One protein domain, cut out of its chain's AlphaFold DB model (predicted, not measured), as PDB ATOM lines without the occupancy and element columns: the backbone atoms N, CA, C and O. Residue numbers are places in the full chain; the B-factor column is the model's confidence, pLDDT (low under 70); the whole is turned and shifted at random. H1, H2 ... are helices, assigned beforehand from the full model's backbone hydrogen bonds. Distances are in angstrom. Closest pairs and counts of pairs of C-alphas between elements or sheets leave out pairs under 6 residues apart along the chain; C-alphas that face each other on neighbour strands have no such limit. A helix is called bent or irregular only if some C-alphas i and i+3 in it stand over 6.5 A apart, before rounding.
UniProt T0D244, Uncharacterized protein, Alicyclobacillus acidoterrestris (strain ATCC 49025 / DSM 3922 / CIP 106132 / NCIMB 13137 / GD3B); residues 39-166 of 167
ATOM      1  N   ALA A  39      41.664 -34.784  37.563       84.62
ATOM      2  CA  ALA A  39      41.596 -34.696  39.020       84.62
ATOM      3  C   ALA A  39      42.429 -33.522  39.554       84.62
ATOM      4  O   ALA A  39      41.919 -32.734  40.347       84.62
ATOM      5  N   ASN A  40      43.666 -33.361  39.078       88.44
ATOM      6  CA  ASN A  40      44.543 -32.251  39.451       88.44
ATOM      7  C   ASN A  40      43.938 -30.900  39.057       88.44
ATOM      8  O   ASN A  40      43.920 -29.985  39.875       88.44
ATOM      9  N   LEU A  41      43.374 -30.782  37.851       89.19
ATOM     10  CA  LEU A  41      42.704 -29.559  37.411       89.19
ATOM     11  C   LEU A  41      41.577 -29.174  38.380       89.19
ATOM     12  O   LEU A  41      41.545 -28.056  38.891       89.19
ATOM     13  N   VAL A  42      40.669 -30.104  38.680       86.69
ATOM     14  CA  VAL A  42      39.497 -29.793  39.510       86.69
ATOM     15  C   VAL A  42      39.875 -29.589  40.980       86.69
ATOM     16  O   VAL A  42      39.315 -28.703  41.628       86.69
ATOM     17  N   LEU A  43      40.849 -30.343  41.503       87.44
ATOM     18  CA  LEU A  43      41.414 -30.101  42.836       87.44
ATOM     19  C   LEU A  43      42.054 -28.711  42.922       87.44
ATOM     20  O   LEU A  43      41.787 -27.981  43.875       87.44
ATOM     21  N   GLY A  44      42.829 -28.322  41.907       90.12
ATOM     22  CA  GLY A  44      43.444 -27.001  41.819       90.12
ATOM     23  C   GLY A  44      42.412 -25.877  41.856       90.12
ATOM     24  O   GLY A  44      42.518 -24.969  42.682       90.12
ATOM     25  N   VAL A  45      41.356 -25.983  41.042       90.00
ATOM     26  CA  VAL A  45      40.243 -25.018  41.053       90.00
ATOM     27  C   VAL A  45      39.524 -24.987  42.406       90.00
ATOM     28  O   VAL A  45      39.215 -23.910  42.917       90.00
ATOM     29  N   GLY A  46      39.274 -26.150  43.013       89.00
ATOM     30  CA  GLY A  46      38.611 -26.239  44.317       89.00
ATOM     31  C   GLY A  46      39.393 -25.543  45.432       89.00
ATOM     32  O   GLY A  46      38.807 -24.807  46.229       89.00
ATOM     33  N   LEU A  47      40.714 -25.723  45.459       92.19
ATOM     34  CA  LEU A  47      41.597 -25.071  46.427       92.19
ATOM     35  C   LEU A  47      41.678 -23.557  46.200       92.19
ATOM     36  O   LEU A  47      41.618 -22.798  47.162       92.19
ATOM     37  N   ILE A  48      41.722 -23.099  44.947       91.75
ATOM     38  CA  ILE A  48      41.667 -21.665  44.619       91.75
ATOM     39  C   ILE A  48      40.366 -21.039  45.129       91.75
ATOM     40  O   ILE A  48      40.410 -20.000  45.790       91.75
ATOM     41  N   GLY A  49      39.225 -21.702  44.923       90.62
ATOM     42  CA  GLY A  49      37.945 -21.237  45.466       90.62
ATOM     43  C   GLY A  49      37.904 -21.230  46.998       90.62
ATOM     44  O   GLY A  49      37.382 -20.301  47.616       90.62
ATOM     45  N   GLN A  50      38.511 -22.228  47.646       91.06
ATOM     46  CA  GLN A  50      38.645 -22.248  49.106       91.06
ATOM     47  C   GLN A  50      39.536 -21.106  49.617       91.06
ATOM     48  O   GLN A  50      39.206 -20.469  50.620       91.06
ATOM     49  N   ALA A  51      40.653 -20.828  48.944       90.88
ATOM     50  CA  ALA A  51      41.522 -19.709  49.279       90.88
ATOM     51  C   ALA A  51      40.785 -18.372  49.124       90.88
ATOM     52  O   ALA A  51      40.868 -17.515  50.004       90.88
ATOM     53  N   HIS A  52      39.996 -18.223  48.063       91.94
ATOM     54  CA  HIS A  52      39.192 -17.030  47.839       91.94
ATOM     55  C   HIS A  52      38.114 -16.822  48.917       91.94
ATOM     56  O   HIS A  52      37.960 -15.711  49.430       91.94
ATOM     57  N   ASP A  53      37.421 -17.878  49.350       91.75
ATOM     58  CA  ASP A  53      36.483 -17.810  50.481       91.75
ATOM     59  C   ASP A  53      37.187 -17.418  51.797       91.75
ATOM     60  O   ASP A  53      36.672 -16.596  52.561       91.75
ATOM     61  N   LEU A  54      38.402 -17.921  52.045       91.50
ATOM     62  CA  LEU A  54      39.217 -17.501  53.193       91.50
ATOM     63  C   LEU A  54      39.598 -16.014  53.120       91.50
ATOM     64  O   LEU A  54      39.540 -15.329  54.145       91.50
ATOM     65  N   ILE A  55      39.928 -15.501  51.931       90.00
ATOM     66  CA  ILE A  55      40.202 -14.074  51.694       90.00
ATOM     67  C   ILE A  55      38.960 -13.232  51.996       90.00
ATOM     68  O   ILE A  55      39.052 -12.275  52.766       90.00
ATOM     69  N   LYS A  56      37.785 -13.621  51.479       88.94
ATOM     70  CA  LYS A  56      36.509 -12.920  51.736       88.94
ATOM     71  C   LYS A  56      36.151 -12.862  53.221       88.94
ATOM     72  O   LYS A  56      35.526 -11.908  53.674       88.94
ATOM     73  N   ARG A  57      36.575 -13.862  53.998       91.88
ATOM     74  CA  ARG A  57      36.406 -13.914  55.461       91.88
ATOM     75  C   ARG A  57      37.492 -13.159  56.236       91.88
ATOM     76  O   ARG A  57      37.488 -13.197  57.464       91.88
ATOM     77  N   GLY A  58      38.427 -12.500  55.551       89.38
ATOM     78  CA  GLY A  58      39.524 -11.746  56.161       89.38
ATOM     79  C   GLY A  58      40.668 -12.611  56.697       89.38
ATOM     80  O   GLY A  58      41.467 -12.135  57.502       89.38
ATOM     81  N   ASN A  59      40.775 -13.878  56.280       91.31
ATOM     82  CA  ASN A  59      41.804 -14.811  56.747       91.31
ATOM     83  C   ASN A  59      42.893 -15.055  55.687       91.31
ATOM     84  O   ASN A  59      43.139 -16.188  55.266       91.31
ATOM     85  N   ALA A  60      43.573 -13.981  55.277       87.56
ATOM     86  CA  ALA A  60      44.629 -14.027  54.261       87.56
ATOM     87  C   ALA A  60      45.757 -15.017  54.613       87.56
ATOM     88  O   ALA A  60      46.211 -15.771  53.759       87.56
ATOM     89  N   LYS A  61      46.150 -15.102  55.894       88.56
ATOM     90  CA  LYS A  61      47.214 -16.011  56.355       88.56
ATOM     91  C   LYS A  61      46.888 -17.488  56.110       88.56
ATOM     92  O   LYS A  61      47.789 -18.261  55.798       88.56
ATOM     93  N   ALA A  62      45.627 -17.889  56.282       90.00
ATOM     94  CA  ALA A  62      45.194 -19.249  55.969       90.00
ATOM     95  C   ALA A  62      44.971 -19.451  54.463       90.00
ATOM     96  O   ALA A  62      45.143 -20.564  53.979       90.00
ATOM     97  N   ALA A  63      44.612 -18.394  53.731       89.62
ATOM     98  CA  ALA A  63      44.393 -18.454  52.289       89.62
ATOM     99  C   ALA A  63      45.688 -18.690  51.499       89.62
ATOM    100  O   ALA A  63      45.673 -19.465  50.550       89.62
ATOM    101  N   THR A  64      46.807 -18.080  51.902       90.00
ATOM    102  CA  THR A  64      48.092 -18.169  51.188       90.00
ATOM    103  C   THR A  64      48.554 -19.603  50.878       90.00
ATOM    104  O   THR A  64      48.768 -19.902  49.703       90.00
ATOM    105  N   PRO A  65      48.707 -20.522  51.856       91.56
ATOM    106  CA  PRO A  65      49.151 -21.885  51.550       91.56
ATOM    107  C   PRO A  65      48.146 -22.655  50.683       91.56
ATOM    108  O   PRO A  65      48.559 -23.419  49.816       91.56
ATOM    109  N   VAL A  66      46.842 -22.420  50.873       92.38
ATOM    110  CA  VAL A  66      45.774 -23.068  50.096       92.38
ATOM    111  C   VAL A  66      45.797 -22.595  48.638       92.38
ATOM    112  O   VAL A  66      45.675 -23.410  47.726       92.38
ATOM    113  N   ALA A  67      46.012 -21.294  48.408       91.00
ATOM    114  CA  ALA A  67      46.142 -20.719  47.072       91.00
ATOM    115  C   ALA A  67      47.336 -21.325  46.325       91.00
ATOM    116  O   ALA A  67      47.172 -21.816  45.208       91.00
ATOM    117  N   TYR A  68      48.518 -21.354  46.953       91.69
ATOM    118  CA  TYR A  68      49.720 -21.919  46.332       91.69
ATOM    119  C   TYR A  68      49.591 -23.409  46.029       91.69
ATOM    120  O   TYR A  68      50.040 -23.858  44.974       91.69
ATOM    121  N   GLU A  69      48.958 -24.177  46.917       91.69
ATOM    122  CA  GLU A  69      48.687 -25.589  46.659       91.69
ATOM    123  C   GLU A  69      47.743 -25.758  45.458       91.69
ATOM    124  O   GLU A  69      48.039 -26.534  44.545       91.69
ATOM    125  N   GLY A  70      46.666 -24.968  45.390       90.19
ATOM    126  CA  GLY A  70      45.746 -24.964  44.251       90.19
ATOM    127  C   GLY A  70      46.424 -24.622  42.921       90.19
ATOM    128  O   GLY A  70      46.242 -25.333  41.929       90.19
ATOM    129  N   ILE A  71      47.276 -23.593  42.908       92.25
ATOM    130  CA  ILE A  71      48.092 -23.210  41.742       92.25
ATOM    131  C   ILE A  71      49.044 -24.346  41.347       92.25
ATOM    132  O   ILE A  71      49.211 -24.629  40.158       92.25
ATOM    133  N   GLY A  72      49.646 -25.028  42.325       90.75
ATOM    134  CA  GLY A  72      50.502 -26.192  42.096       90.75
ATOM    135  C   GLY A  72      49.779 -27.309  41.341       90.75
ATOM    136  O   GLY A  72      50.301 -27.811  40.343       90.75
ATOM    137  N   TYR A  73      48.556 -27.649  41.758       92.06
ATOM    138  CA  TYR A  73      47.731 -28.647  41.073       92.06
ATOM    139  C   TYR A  73      47.300 -28.206  39.667       92.06
ATOM    140  O   TYR A  73      47.373 -29.012  38.736       92.06
ATOM    141  N   LEU A  74      46.930 -26.932  39.474       90.88
ATOM    142  CA  LEU A  74      46.626 -26.409  38.135       90.88
ATOM    143  C   LEU A  74      47.829 -26.549  37.195       90.88
ATOM    144  O   LEU A  74      47.695 -27.091  36.098       90.88
ATOM    145  N   ARG A  75      49.020 -26.132  37.643       91.62
ATOM    146  CA  ARG A  75      50.265 -26.257  36.865       91.62
ATOM    147  C   ARG A  75      50.600 -27.710  36.547       91.62
ATOM    148  O   ARG A  75      50.971 -28.007  35.416       91.62
ATOM    149  N   ALA A  76      50.435 -28.611  37.515       88.00
ATOM    150  CA  ALA A  76      50.662 -30.040  37.314       88.00
ATOM    151  C   ALA A  76      49.692 -30.654  36.290       88.00
ATOM    152  O   ALA A  76      50.064 -31.595  35.596       88.00
ATOM    153  N   SER A  77      48.470 -30.120  36.170       89.44
ATOM    154  CA  SER A  77      47.488 -30.577  35.178       89.44
ATOM    155  C   SER A  77      47.708 -30.014  33.769       89.44
ATOM    156  O   SER A  77      47.275 -30.638  32.803       89.44
ATOM    157  N   ALA A  78      48.381 -28.866  33.632       87.88
ATOM    158  CA  ALA A  78      48.387 -28.082  32.397       87.88
ATOM    159  C   ALA A  78      48.897 -28.855  31.176       87.88
ATOM    160  O   ALA A  78      48.164 -29.015  30.203       87.88
ATOM    161  N   GLY A  79      50.108 -29.407  31.257       84.31
ATOM    162  CA  GLY A  79      50.721 -30.079  30.108       84.31
ATOM    163  C   GLY A  79      49.960 -31.324  29.642       84.31
ATOM    164  O   GLY A  79      49.976 -31.643  28.457       84.31
ATOM    165  N   GLU A  80      49.287 -32.031  30.552       86.56
ATOM    166  CA  GLU A  80      48.496 -33.218  30.216       86.56
ATOM    167  C   GLU A  80      47.116 -32.837  29.661       86.56
ATOM    168  O   GLU A  80      46.655 -33.441  28.697       86.56
ATOM    169  N   MET A  81      46.471 -31.812  30.221       87.75
ATOM    170  CA  MET A  81      45.175 -31.321  29.746       87.75
ATOM    171  C   MET A  81      45.276 -30.672  28.355       87.75
ATOM    172  O   MET A  81      44.416 -30.919  27.508       87.75
ATOM    173  N   GLU A  82      46.351 -29.934  28.075       87.38
ATOM    174  CA  GLU A  82      46.608 -29.334  26.755       87.38
ATOM    175  C   GLU A  82      46.809 -30.413  25.674       87.38
ATOM    176  O   GLU A  82      46.250 -30.323  24.582       87.38
ATOM    177  N   GLN A  83      47.494 -31.518  25.994       83.56
ATOM    178  CA  GLN A  83      47.600 -32.678  25.089       83.56
ATOM    179  C   GLN A  83      46.251 -33.359  24.810       83.56
ATOM    180  O   GLN A  83      46.099 -34.050  23.800       83.56
ATOM    181  N   LEU A  84      45.274 -33.176  25.700       81.12
ATOM    182  CA  LEU A  84      43.908 -33.683  25.564       81.12
ATOM    183  C   LEU A  84      42.965 -32.673  24.884       81.12
ATOM    184  O   LEU A  84      41.763 -32.925  24.807       81.12
ATOM    185  N   GLY A  85      43.492 -31.555  24.367       84.25
ATOM    186  CA  GLY A  85      42.722 -30.518  23.670       84.25
ATOM    187  C   GLY A  85      41.952 -29.581  24.602       84.25
ATOM    188  O   GLY A  85      40.990 -28.935  24.178       84.25
ATOM    189  N   VAL A  86      42.333 -29.536  25.880       86.62
ATOM    190  CA  VAL A  86      41.857 -28.547  26.847       86.62
ATOM    191  C   VAL A  86      42.934 -27.474  26.968       86.62
ATOM    192  O   VAL A  86      43.845 -27.570  27.786       86.62
ATOM    193  N   ASP A  87      42.841 -26.482  26.089       84.88
ATOM    194  CA  ASP A  87      43.849 -25.434  25.925       84.88
ATOM    195  C   ASP A  87      43.789 -24.375  27.048       84.88
ATOM    196  O   ASP A  87      42.830 -24.313  27.823       84.88
ATOM    197  N   ASN A  88      44.803 -23.504  27.112       85.69
ATOM    198  CA  ASN A  88      44.917 -22.357  28.032       85.69
ATOM    199  C   ASN A  88      45.065 -22.690  29.531       85.69
ATOM    200  O   ASN A  88      45.045 -21.777  30.361       85.69
ATOM    201  N   VAL A  89      45.236 -23.959  29.916       88.31
ATOM    202  CA  VAL A  89      45.337 -24.358  31.335       88.31
ATOM    203  C   VAL A  89      46.575 -23.743  31.989       88.31
ATOM    204  O   VAL A  89      46.484 -23.206  33.096       88.31
ATOM    205  N   SER A  90      47.722 -23.773  31.304       90.00
ATOM    206  CA  SER A  90      48.966 -23.140  31.768       90.00
ATOM    207  C   SER A  90      48.817 -21.628  31.965       90.00
ATOM    208  O   SER A  90      49.308 -21.072  32.958       90.00
ATOM    209  N   GLY A  91      48.095 -20.970  31.059       89.69
ATOM    210  CA  GLY A  91      47.845 -19.539  31.124       89.69
ATOM    211  C   GLY A  91      46.919 -19.136  32.253       89.69
ATOM    212  O   GLY A  91      47.240 -18.222  33.015       89.69
ATOM    213  N   VAL A  92      45.828 -19.880  32.442       90.81
ATOM    214  CA  VAL A  92      44.945 -19.698  33.600       90.81
ATOM    215  C   VAL A  92      45.720 -19.940  34.896       90.81
ATOM    216  O   VAL A  92      45.627 -19.126  35.807       90.81
ATOM    217  N   ALA A  93      46.547 -20.987  34.985       92.12
ATOM    218  CA  ALA A  93      47.349 -21.255  36.182       92.12
ATOM    219  C   ALA A  93      48.338 -20.119  36.508       92.12
ATOM    220  O   ALA A  93      48.530 -19.776  37.674       92.12
ATOM    221  N   SER A  94      48.960 -19.531  35.483       91.31
ATOM    222  CA  SER A  94      49.900 -18.414  35.639       91.31
ATOM    223  C   SER A  94      49.193 -17.122  36.039       91.31
ATOM    224  O   SER A  94      49.664 -16.422  36.934       91.31
ATOM    225  N   PHE A  95      48.033 -16.844  35.443       93.31
ATOM    226  CA  PHE A  95      47.196 -15.722  35.849       93.31
ATOM    227  C   PHE A  95      46.701 -15.882  37.293       93.31
ATOM    228  O   PHE A  95      46.772 -14.929  38.058       93.31
ATOM    229  N   MET A  96      46.267 -17.081  37.706       93.25
ATOM    230  CA  MET A  96      45.814 -17.334  39.082       93.25
ATOM    231  C   MET A  96      46.917 -17.084  40.119       93.25
ATOM    232  O   MET A  96      46.621 -16.607  41.212       93.25
ATOM    233  N   ASP A  97      48.179 -17.361  39.779       92.12
ATOM    234  CA  ASP A  97      49.331 -17.038  40.634       92.12
ATOM    235  C   ASP A  97      49.503 -15.523  40.816       92.12
ATOM    236  O   ASP A  97      49.627 -15.040  41.945       92.12
ATOM    237  N   GLN A  98      49.417 -14.760  39.721       90.62
ATOM    238  CA  GLN A  98      49.471 -13.298  39.770       90.62
ATOM    239  C   GLN A  98      48.277 -12.716  40.538       90.62
ATOM    240  O   GLN A  98      48.467 -11.904  41.443       90.62
ATOM    241  N   ALA A  99      47.063 -13.161  40.217       90.06
ATOM    242  CA  ALA A  99      45.822 -12.694  40.824       90.06
ATOM    243  C   ALA A  99      45.809 -12.942  42.339       90.06
ATOM    244  O   ALA A  99      45.527 -12.037  43.124       90.06
ATOM    245  N   MET A 100      46.186 -14.146  42.782       89.62
ATOM    246  CA  MET A 100      46.268 -14.452  44.213       89.62
ATOM    247  C   MET A 100      47.359 -13.641  44.910       89.62
ATOM    248  O   MET A 100      47.135 -13.171  46.026       89.62
ATOM    249  N   SER A 101      48.502 -13.422  44.260       88.50
ATOM    250  CA  SER A 101      49.581 -12.587  44.805       88.50
ATOM    251  C   SER A 101      49.157 -11.123  44.957       88.50
ATOM    252  O   SER A 101      49.429 -10.520  45.999       88.50
ATOM    253  N   ASN A 102      48.425 -10.579  43.978       88.94
ATOM    254  CA  ASN A 102      47.857  -9.230  44.010       88.94
ATOM    255  C   ASN A 102      46.800  -9.077  45.111       88.94
ATOM    256  O   ASN A 102      46.837  -8.121  45.884       88.94
ATOM    257  N   ILE A 103      45.855 -10.017  45.207       85.94
ATOM    258  CA  ILE A 103      44.757  -9.955  46.183       85.94
ATOM    259  C   ILE A 103      45.277 -10.095  47.616       85.94
ATOM    260  O   ILE A 103      44.778  -9.426  48.523       85.94
ATOM    261  N   LEU A 104      46.271 -10.959  47.825       84.25
ATOM    262  CA  LEU A 104      46.886 -11.188  49.131       84.25
ATOM    263  C   LEU A 104      47.974 -10.154  49.482       84.25
ATOM    264  O   LEU A 104      48.533 -10.246  50.575       84.25
ATOM    265  N   ASP A 105      48.271  -9.197  48.591       79.19
ATOM    266  CA  ASP A 105      49.354  -8.209  48.735       79.19
ATOM    267  C   ASP A 105      50.713  -8.854  49.080       79.19
ATOM    268  O   ASP A 105      51.457  -8.374  49.940       79.19
ATOM    269  N   LEU A 106      51.029  -9.990  48.447       69.75
ATOM    270  CA  LEU A 106      52.249 -10.753  48.752       69.75
ATOM    271  C   LEU A 106      53.509 -10.144  48.119       69.75
ATOM    272  O   LEU A 106      54.611 -10.379  48.618       69.75
ATOM    273  N   ASP A 107      53.351  -9.330  47.073       61.28
ATOM    274  CA  ASP A 107      54.439  -8.608  46.412       61.28
ATOM    275  C   ASP A 107      54.599  -7.163  46.908       61.28
ATOM    276  O   ASP A 107      53.696  -6.536  47.457       61.28
ATOM    277  N   LYS A 108      55.799  -6.597  46.706       50.75
ATOM    278  CA  LYS A 108      56.200  -5.282  47.251       50.75
ATOM    279  C   LYS A 108      55.493  -4.070  46.630       50.75
ATOM    280  O   LYS A 108      55.741  -2.950  47.076       50.75
ATOM    281  N   GLN A 109      54.658  -4.262  45.613       55.34
ATOM    282  CA  GLN A 109      53.808  -3.208  45.073       55.34
ATOM    283  C   GLN A 109      52.351  -3.622  45.267       55.34
ATOM    284  O   GLN A 109      51.907  -4.542  44.585       55.34
ATOM    285  N   PRO A 110      51.616  -2.987  46.199       60.62
ATOM    286  CA  PRO A 110      50.201  -3.272  46.358       60.62
ATOM    287  C   PRO A 110      49.492  -2.959  45.041       60.62
ATOM    288  O   PRO A 110      49.649  -1.865  44.492       60.62
ATOM    289  N   ALA A 111      48.741  -3.934  44.533       75.19
ATOM    290  CA  ALA A 111      47.900  -3.733  43.365       75.19
ATOM    291  C   ALA A 111      46.861  -2.645  43.671       75.19
ATOM    292  O   ALA A 111      46.363  -2.542  44.802       75.19
ATOM    293  N   ASP A 112      46.535  -1.820  42.675       81.75
ATOM    294  CA  ASP A 112      45.453  -0.855  42.835       81.75
ATOM    295  C   ASP A 112      44.099  -1.567  43.000       81.75
ATOM    296  O   ASP A 112      43.943  -2.763  42.737       81.75
ATOM    297  N   THR A 113      43.100  -0.836  43.497       78.50
ATOM    298  CA  THR A 113      41.777  -1.408  43.779       78.50
ATOM    299  C   THR A 113      41.126  -1.997  42.526       78.50
ATOM    300  O   THR A 113      40.524  -3.062  42.613       78.50
ATOM    301  N   GLY A 114      41.298  -1.358  41.363       80.50
ATOM    302  CA  GLY A 114      40.715  -1.833  40.105       80.50
ATOM    303  C   GLY A 114      41.308  -3.165  39.641       80.50
ATOM    304  O   GLY A 114      40.575  -4.043  39.195       80.50
ATOM    305  N   THR A 115      42.615  -3.352  39.812       86.12
ATOM    306  CA  THR A 115      43.303  -4.615  39.506       86.12
ATOM    307  C   THR A 115      42.807  -5.730  40.420       86.12
ATOM    308  O   THR A 115      42.478  -6.812  39.946       86.12
ATOM    309  N   LYS A 116      42.662  -5.460  41.725       87.06
ATOM    310  CA  LYS A 116      42.139  -6.455  42.677       87.06
ATOM    311  C   LYS A 116      40.697  -6.862  42.379       87.06
ATOM    312  O   LYS A 116      40.366  -8.035  42.517       87.06
ATOM    313  N   GLU A 117      39.846  -5.911  41.998       88.75
ATOM    314  CA  GLU A 117      38.455  -6.184  41.615       88.75
ATOM    315  C   GLU A 117      38.380  -7.049  40.349       88.75
ATOM    316  O   GLU A 117      37.620  -8.017  40.311       88.75
ATOM    317  N   HIS A 118      39.209  -6.752  39.344       93.19
ATOM    318  CA  HIS A 118      39.325  -7.569  38.132       93.19
ATOM    319  C   HIS A 118      39.830  -8.985  38.438       93.19
ATOM    320  O   HIS A 118      39.192  -9.966  38.054       93.19
ATOM    321  N   ASP A 119      40.919  -9.107  39.197       91.88
ATOM    322  CA  ASP A 119      41.495 -10.396  39.596       91.88
ATOM    323  C   ASP A 119      40.472 -11.256  40.358       91.88
ATOM    324  O   ASP A 119      40.312 -12.450  40.082       91.88
ATOM    325  N   GLN A 120      39.711 -10.636  41.269       91.56
ATOM    326  CA  GLN A 120      38.602 -11.291  41.964       91.56
ATOM    327  C   GLN A 120      37.518 -11.750  40.987       91.56
ATOM    328  O   GLN A 120      37.079 -12.895  41.071       91.56
ATOM    329  N   GLN A 121      37.114 -10.912  40.032       94.38
ATOM    330  CA  GLN A 121      36.094 -11.266  39.046       94.38
ATOM    331  C   GLN A 121      36.502 -12.481  38.192       94.38
ATOM    332  O   GLN A 121      35.670 -13.352  37.903       94.38
ATOM    333  N   VAL A 122      37.772 -12.582  37.798       93.25
ATOM    334  CA  VAL A 122      38.258 -13.738  37.029       93.25
ATOM    335  C   VAL A 122      38.270 -15.006  37.895       93.25
ATOM    336  O   VAL A 122      37.834 -16.062  37.426       93.25
ATOM    337  N   ILE A 123      38.664 -14.918  39.172       92.88
ATOM    338  CA  ILE A 123      38.581 -16.047  40.120       92.88
ATOM    339  C   ILE A 123      37.120 -16.483  40.340       92.88
ATOM    340  O   ILE A 123      36.821 -17.676  40.321       92.88
ATOM    341  N   GLU A 124      36.175 -15.549  40.470       93.38
ATOM    342  CA  GLU A 124      34.742 -15.875  40.574       93.38
ATOM    343  C   GLU A 124      34.200 -16.528  39.298       93.38
ATOM    344  O   GLU A 124      33.348 -17.425  39.348       93.38
ATOM    345  N   THR A 125      34.713 -16.117  38.140       93.62
ATOM    346  CA  THR A 125      34.393 -16.753  36.859       93.62
ATOM    347  C   THR A 125      34.905 -18.193  36.835       93.62
ATOM    348  O   THR A 125      34.166 -19.095  36.432       93.62
ATOM    349  N   LEU A 126      36.119 -18.445  37.330       91.31
ATOM    350  CA  LEU A 126      36.661 -19.797  37.478       91.31
ATOM    351  C   LEU A 126      35.787 -20.649  38.402       91.31
ATOM    352  O   LEU A 126      35.319 -21.717  38.004       91.31
ATOM    353  N   GLU A 127      35.489 -20.160  39.602       90.00
ATOM    354  CA  GLU A 127      34.641 -20.877  40.556       90.00
ATOM    355  C   GLU A 127      33.258 -21.186  39.985       90.00
ATOM    356  O   GLU A 127      32.781 -22.314  40.091       90.00
ATOM    357  N   SER A 128      32.593 -20.204  39.374       90.69
ATOM    358  CA  SER A 128      31.225 -20.364  38.870       90.69
ATOM    359  C   SER A 128      31.130 -21.373  37.727       90.69
ATOM    360  O   SER A 128      30.198 -22.181  37.720       90.69
ATOM    361  N   ASN A 129      32.107 -21.385  36.815       89.31
ATOM    362  CA  ASN A 129      32.151 -22.348  35.715       89.31
ATOM    363  C   ASN A 129      32.489 -23.763  36.198       89.31
ATOM    364  O   ASN A 129      32.004 -24.728  35.612       89.31
ATOM    365  N   PHE A 130      33.248 -23.901  37.289       86.81
ATOM    366  CA  PHE A 130      33.649 -25.204  37.823       86.81
ATOM    367  C   PHE A 130      32.774 -25.738  38.966       86.81
ATOM    368  O   PHE A 130      32.793 -26.935  39.268       86.81
ATOM    369  N   LYS A 131      31.929 -24.896  39.567       82.25
ATOM    370  CA  LYS A 131      30.985 -25.264  40.634       82.25
ATOM    371  C   LYS A 131      30.036 -26.414  40.266       82.25
ATOM    372  O   LYS A 131      29.787 -27.250  41.138       82.25
ATOM    373  N   PRO A 132      29.505 -26.520  39.028       76.38
ATOM    374  CA  PRO A 132      28.711 -27.678  38.623       76.38
ATOM    375  C   PRO A 132      29.504 -28.991  38.668       76.38
ATOM    376  O   PRO A 132      28.922 -30.040  38.942       76.38
ATOM    377  N   PHE A 133      30.822 -28.938  38.454       73.12
ATOM    378  CA  PHE A 133      31.689 -30.115  38.383       73.12
ATOM    379  C   PHE A 133      32.136 -30.628  39.750       73.12
ATOM    380  O   PHE A 133      32.356 -31.825  39.896       73.12
ATOM    381  N   ALA A 134      32.160 -29.778  40.780       64.81
ATOM    382  CA  ALA A 134      32.474 -30.181  42.156       64.81
ATOM    383  C   ALA A 134      31.513 -31.250  42.730       64.81
ATOM    384  O   ALA A 134      31.794 -31.856  43.763       64.81
ATOM    385  N   ARG A 135      30.358 -31.477  42.083       61.12
ATOM    386  CA  ARG A 135      29.350 -32.483  42.468       61.12
ATOM    387  C   ARG A 135      29.375 -33.747  41.605       61.12
ATOM    388  O   ARG A 135      28.645 -34.690  41.906       61.12
ATOM    389  N   ILE A 136      30.153 -33.756  40.526       58.47
ATOM    390  CA  ILE A 136      30.190 -34.837  39.542       58.47
ATOM    391  C   ILE A 136      31.409 -35.710  39.843       58.47
ATOM    392  O   ILE A 136      32.498 -35.208  40.099       58.47
ATOM    393  N   ASN A 137      31.230 -37.032  39.832       60.06
ATOM    394  CA  ASN A 137      32.325 -37.966  40.070       60.06
ATOM    395  C   ASN A 137      33.396 -37.767  38.979       60.06
ATOM    396  O   ASN A 137      33.072 -37.861  37.791       60.06
ATOM    397  N   TYR A 138      34.638 -37.463  39.372       55.09
ATOM    398  CA  TYR A 138      35.658 -36.860  38.500       55.09
ATOM    399  C   TYR A 138      35.882 -37.596  37.168       55.09
ATOM    400  O   TYR A 138      36.040 -36.959  36.134       55.09
ATOM    401  N   GLY A 139      35.778 -38.930  37.162       55.19
ATOM    402  CA  GLY A 139      35.935 -39.760  35.960       55.19
ATOM    403  C   GLY A 139      34.800 -39.685  34.926       55.19
ATOM    404  O   GLY A 139      34.837 -40.425  33.947       55.19
ATOM    405  N   SER A 140      33.778 -38.846  35.129       64.00
ATOM    406  CA  SER A 140      32.655 -38.678  34.187       64.00
ATOM    407  C   SER A 140      32.657 -37.343  33.434       64.00
ATOM    408  O   SER A 140      31.746 -37.086  32.647       64.00
ATOM    409  N   MET A 141      33.676 -36.501  33.637       71.19
ATOM    410  CA  MET A 141      33.791 -35.224  32.931       71.19
ATOM    411  C   MET A 141      34.324 -35.411  31.513       71.19
ATOM    412  O   MET A 141      35.352 -36.054  31.287       71.19
ATOM    413  N   SER A 142      33.623 -34.816  30.547       81.38
ATOM    414  CA  SER A 142      34.121 -34.753  29.175       81.38
ATOM    415  C   SER A 142      35.148 -33.633  29.019       81.38
ATOM    416  O   SER A 142      35.010 -32.558  29.607       81.38
ATOM    417  N   ASP A 143      36.146 -33.864  28.171       81.75
ATOM    418  CA  ASP A 143      37.199 -32.880  27.883       81.75
ATOM    419  C   ASP A 143      36.597 -31.586  27.312       81.75
ATOM    420  O   ASP A 143      37.018 -30.492  27.668       81.75
ATOM    421  N   GLY A 144      35.521 -31.695  26.522       85.19
ATOM    422  CA  GLY A 144      34.796 -30.541  25.986       85.19
ATOM    423  C   GLY A 144      34.146 -29.656  27.055       85.19
ATOM    424  O   GLY A 144      34.139 -28.437  26.905       85.19
ATOM    425  N   GLN A 145      33.644 -30.233  28.154       86.81
ATOM    426  CA  GLN A 145      33.091 -29.448  29.267       86.81
ATOM    427  C   GLN A 145      34.187 -28.695  30.021       86.81
ATOM    428  O   GLN A 145      34.004 -27.527  30.358       86.81
ATOM    429  N   LEU A 146      35.327 -29.350  30.256       87.00
ATOM    430  CA  LEU A 146      36.483 -28.730  30.907       87.00
ATOM    431  C   LEU A 146      37.066 -27.613  30.039       87.00
ATOM    432  O   LEU A 146      37.329 -26.523  30.543       87.00
ATOM    433  N   LYS A 147      37.173 -27.853  28.727       89.88
ATOM    434  CA  LYS A 147      37.587 -26.850  27.745       89.88
ATOM    435  C   LYS A 147      36.667 -25.640  27.760       89.88
ATOM    436  O   LYS A 147      37.147 -24.526  27.902       89.88
ATOM    437  N   GLN A 148      35.354 -25.841  27.673       90.81
ATOM    438  CA  GLN A 148      34.407 -24.727  27.675       90.81
ATOM    439  C   GLN A 148      34.495 -23.897  28.965       90.81
ATOM    440  O   GLN A 148      34.444 -22.670  28.917       90.81
ATOM    441  N   ALA A 149      34.650 -24.560  30.112       89.69
ATOM    442  CA  ALA A 149      34.796 -23.882  31.392       89.69
ATOM    443  C   ALA A 149      36.083 -23.048  31.461       89.69
ATOM    444  O   ALA A 149      36.034 -21.902  31.902       89.69
ATOM    445  N   LEU A 150      37.214 -23.581  30.986       90.25
ATOM    446  CA  LEU A 150      38.477 -22.838  30.905       90.25
ATOM    447  C   LEU A 150      38.438 -21.719  29.868       90.25
ATOM    448  O   LEU A 150      38.923 -20.628  30.152       90.25
ATOM    449  N   ASP A 151      37.810 -21.943  28.716       90.94
ATOM    450  CA  ASP A 151      37.646 -20.929  27.677       90.94
ATOM    451  C   ASP A 151      36.867 -19.719  28.217       90.94
ATOM    452  O   ASP A 151      37.237 -18.583  27.932       90.94
ATOM    453  N   HIS A 152      35.836 -19.925  29.044       92.19
ATOM    454  CA  HIS A 152      35.121 -18.819  29.695       92.19
ATOM    455  C   HIS A 152      36.012 -18.028  30.665       92.19
ATOM    456  O   HIS A 152      35.926 -16.801  30.715       92.19
ATOM    457  N   VAL A 153      36.886 -18.705  31.413       92.12
ATOM    458  CA  VAL A 153      37.832 -18.049  32.333       92.12
ATOM    459  C   VAL A 153      38.880 -17.267  31.554       92.12
ATOM    460  O   VAL A 153      39.116 -16.094  31.832       92.12
ATOM    461  N   TYR A 154      39.451 -17.877  30.518       90.12
ATOM    462  CA  TYR A 154      40.400 -17.228  29.622       90.12
ATOM    463  C   TYR A 154      39.771 -16.023  28.900       90.12
ATOM    464  O   TYR A 154      40.416 -14.997  28.670       90.12
ATOM    465  N   GLN A 155      38.479 -16.097  28.575       91.44
ATOM    466  CA  GLN A 155      37.732 -14.978  28.004       91.44
ATOM    467  C   GLN A 155      37.507 -13.825  28.992       91.44
ATOM    468  O   GLN A 155      37.467 -12.675  28.545       91.44
ATOM    469  N   ALA A 156      37.406 -14.110  30.294       92.94
ATOM    470  CA  ALA A 156      37.275 -13.100  31.344       92.94
ATOM    471  C   ALA A 156      38.576 -12.321  31.603       92.94
ATOM    472  O   ALA A 156      38.517 -11.181  32.058       92.94
ATOM    473  N   MET A 157      39.735 -12.892  31.263       91.69
ATOM    474  CA  MET A 157      41.018 -12.183  31.286       91.69
ATOM    475  C   MET A 157      41.059 -11.065  30.232       91.69
ATOM    476  O   MET A 157      40.455 -11.163  29.153       91.69
ATOM    477  N   THR A 158      41.822 -10.006  30.500       91.38
ATOM    478  CA  THR A 158      42.042  -8.933  29.525       91.38
ATOM    479  C   THR A 158      42.842  -9.439  28.317       91.38
ATOM    480  O   THR A 158      43.598 -10.409  28.412       91.38
ATOM    481  N   PRO A 159      42.735  -8.792  27.139       90.19
ATOM    482  CA  PRO A 159      43.561  -9.155  25.989       90.19
ATOM    483  C   PRO A 159      45.069  -9.116  26.275       90.19
ATOM    484  O   PRO A 159      45.814  -9.892  25.687       90.19
ATOM    485  N   GLN A 160      45.510  -8.226  27.168       87.88
ATOM    486  CA  GLN A 160      46.911  -8.092  27.568       87.88
ATOM    487  C   GLN A 160      47.347  -9.271  28.439       87.88
ATOM    488  O   GLN A 160      48.362  -9.894  28.145       87.88
ATOM    489  N   GLU A 161      46.545  -9.648  29.436       89.00
ATOM    490  CA  GLU A 161      46.783 -10.845  30.256       89.00
ATOM    491  C   GLU A 161      46.808 -12.110  29.402       89.00
ATOM    492  O   GLU A 161      47.687 -12.951  29.560       89.00
ATOM    493  N   ARG A 162      45.893 -12.229  28.438       89.31
ATOM    494  CA  ARG A 162      45.884 -13.350  27.492       89.31
ATOM    495  C   ARG A 162      47.145 -13.434  26.636       89.31
ATOM    496  O   ARG A 162      47.546 -14.534  26.279       89.31
ATOM    497  N   GLN A 163      47.757 -12.302  26.292       86.56
ATOM    498  CA  GLN A 163      49.030 -12.272  25.565       86.56
ATOM    499  C   GLN A 163      50.221 -12.564  26.479       86.56
ATOM    500  O   GLN A 163      51.169 -13.216  26.056       86.56
ATOM    501  N   GLN A 164      50.173 -12.089  27.723       86.62
ATOM    502  CA  GLN A 164      51.235 -12.274  28.709       86.62
ATOM    503  C   GLN A 164      51.300 -13.709  29.235       86.62
ATOM    504  O   GLN A 164      52.386 -14.241  29.450       86.62
ATOM    505  N   PHE A 165      50.138 -14.316  29.456       83.56
ATOM    506  CA  PHE A 165      49.996 -15.642  30.042       83.56
ATOM    507  C   PHE A 165      49.520 -16.684  29.023       83.56
ATOM    508  O   PHE A 165      49.272 -17.815  29.404       83.56
ATOM    509  N   GLY A 166      49.355 -16.334  27.745       71.25
ATOM    510  CA  GLY A 166      48.886 -17.271  26.721       71.25
ATOM    511  C   GLY A 166      49.813 -18.480  26.562       71.25
ATOM    512  O   GLY A 166      51.032 -18.308  26.493       71.25
TER     513      GLY A 166
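This is residues 39 to 166 of the 167 residues of an uncharacterized protein of Alicyclobacillus acidoterrestris (strain ATCC 49025 / DSM 3922 / CIP 106132 / NCIMB 13137 / GD3B) (UniProt T0D244). Five helices make an up-and-down bundle, each running against the one before it: H2 packs on H1 and H3 from one side, H4 packs on both from the other, and H5 packs on H4 and on residues 89 to 92 of H3. Short H6 lies crosswise at the outside of the bundle, close to H3 and H5. The printed part has 128 residues with six named helices, H1 to H6 in order, and no named strand: all helix. It is compact, with a radius of gyration of the C-alphas of 13.8 A, and spans 40 by 30 by 21 A.

Find C-alpha 39 at (41.596, -34.696, 39.020); from there H1 runs 25.7 A to residue 56. H2, residues 60 to 83, runs 34.8 A; it is irregular, with C-alphas 76 and 79 7.2 A apart, and has a kink of 32 degrees near residue 77. Next come H3, residues 89 to 103, and H4, residues 113 to 130, 25.8 A long. H5 holds residues 143 to 156, and H6, residues 159 to 164, ends at C-alpha 164, (51.235, -12.274, 28.709).

Look first at the hairpin H1 and H2, which touch at a shallow tilt of 25 degrees; their closest C-alphas, Gly 44 and Gly 70, are 3.9 A apart. H2 touches H3, closest at C-alphas 78 and 89, 4.9 A. H4 touches H3 with residues 115 to 123 alone, closest at C-alphas 99 and 119, 5.1 A, and H1 with residues 123 to 130 alone, closest at C-alphas 49 and 127, 5.9 A. H5 touches H4, closest at C-alphas 149 and 129, 5.3 A. H6 is close to but not clearly touching H3, closest at C-alphas 161 and 95, 7.4 A. Every O i to N i+4 pair is within hydrogen-bond range in H1, H3, H4, H5 and H6; in H2, 16 of 20 are.

The farthest C-alphas, Lys 108 and Ser 140, are 42.9 A apart. The printed part has no cut; the H4 to H5 link is long. Confidence is under 70 at residues 106 to 110 and 134 to 140.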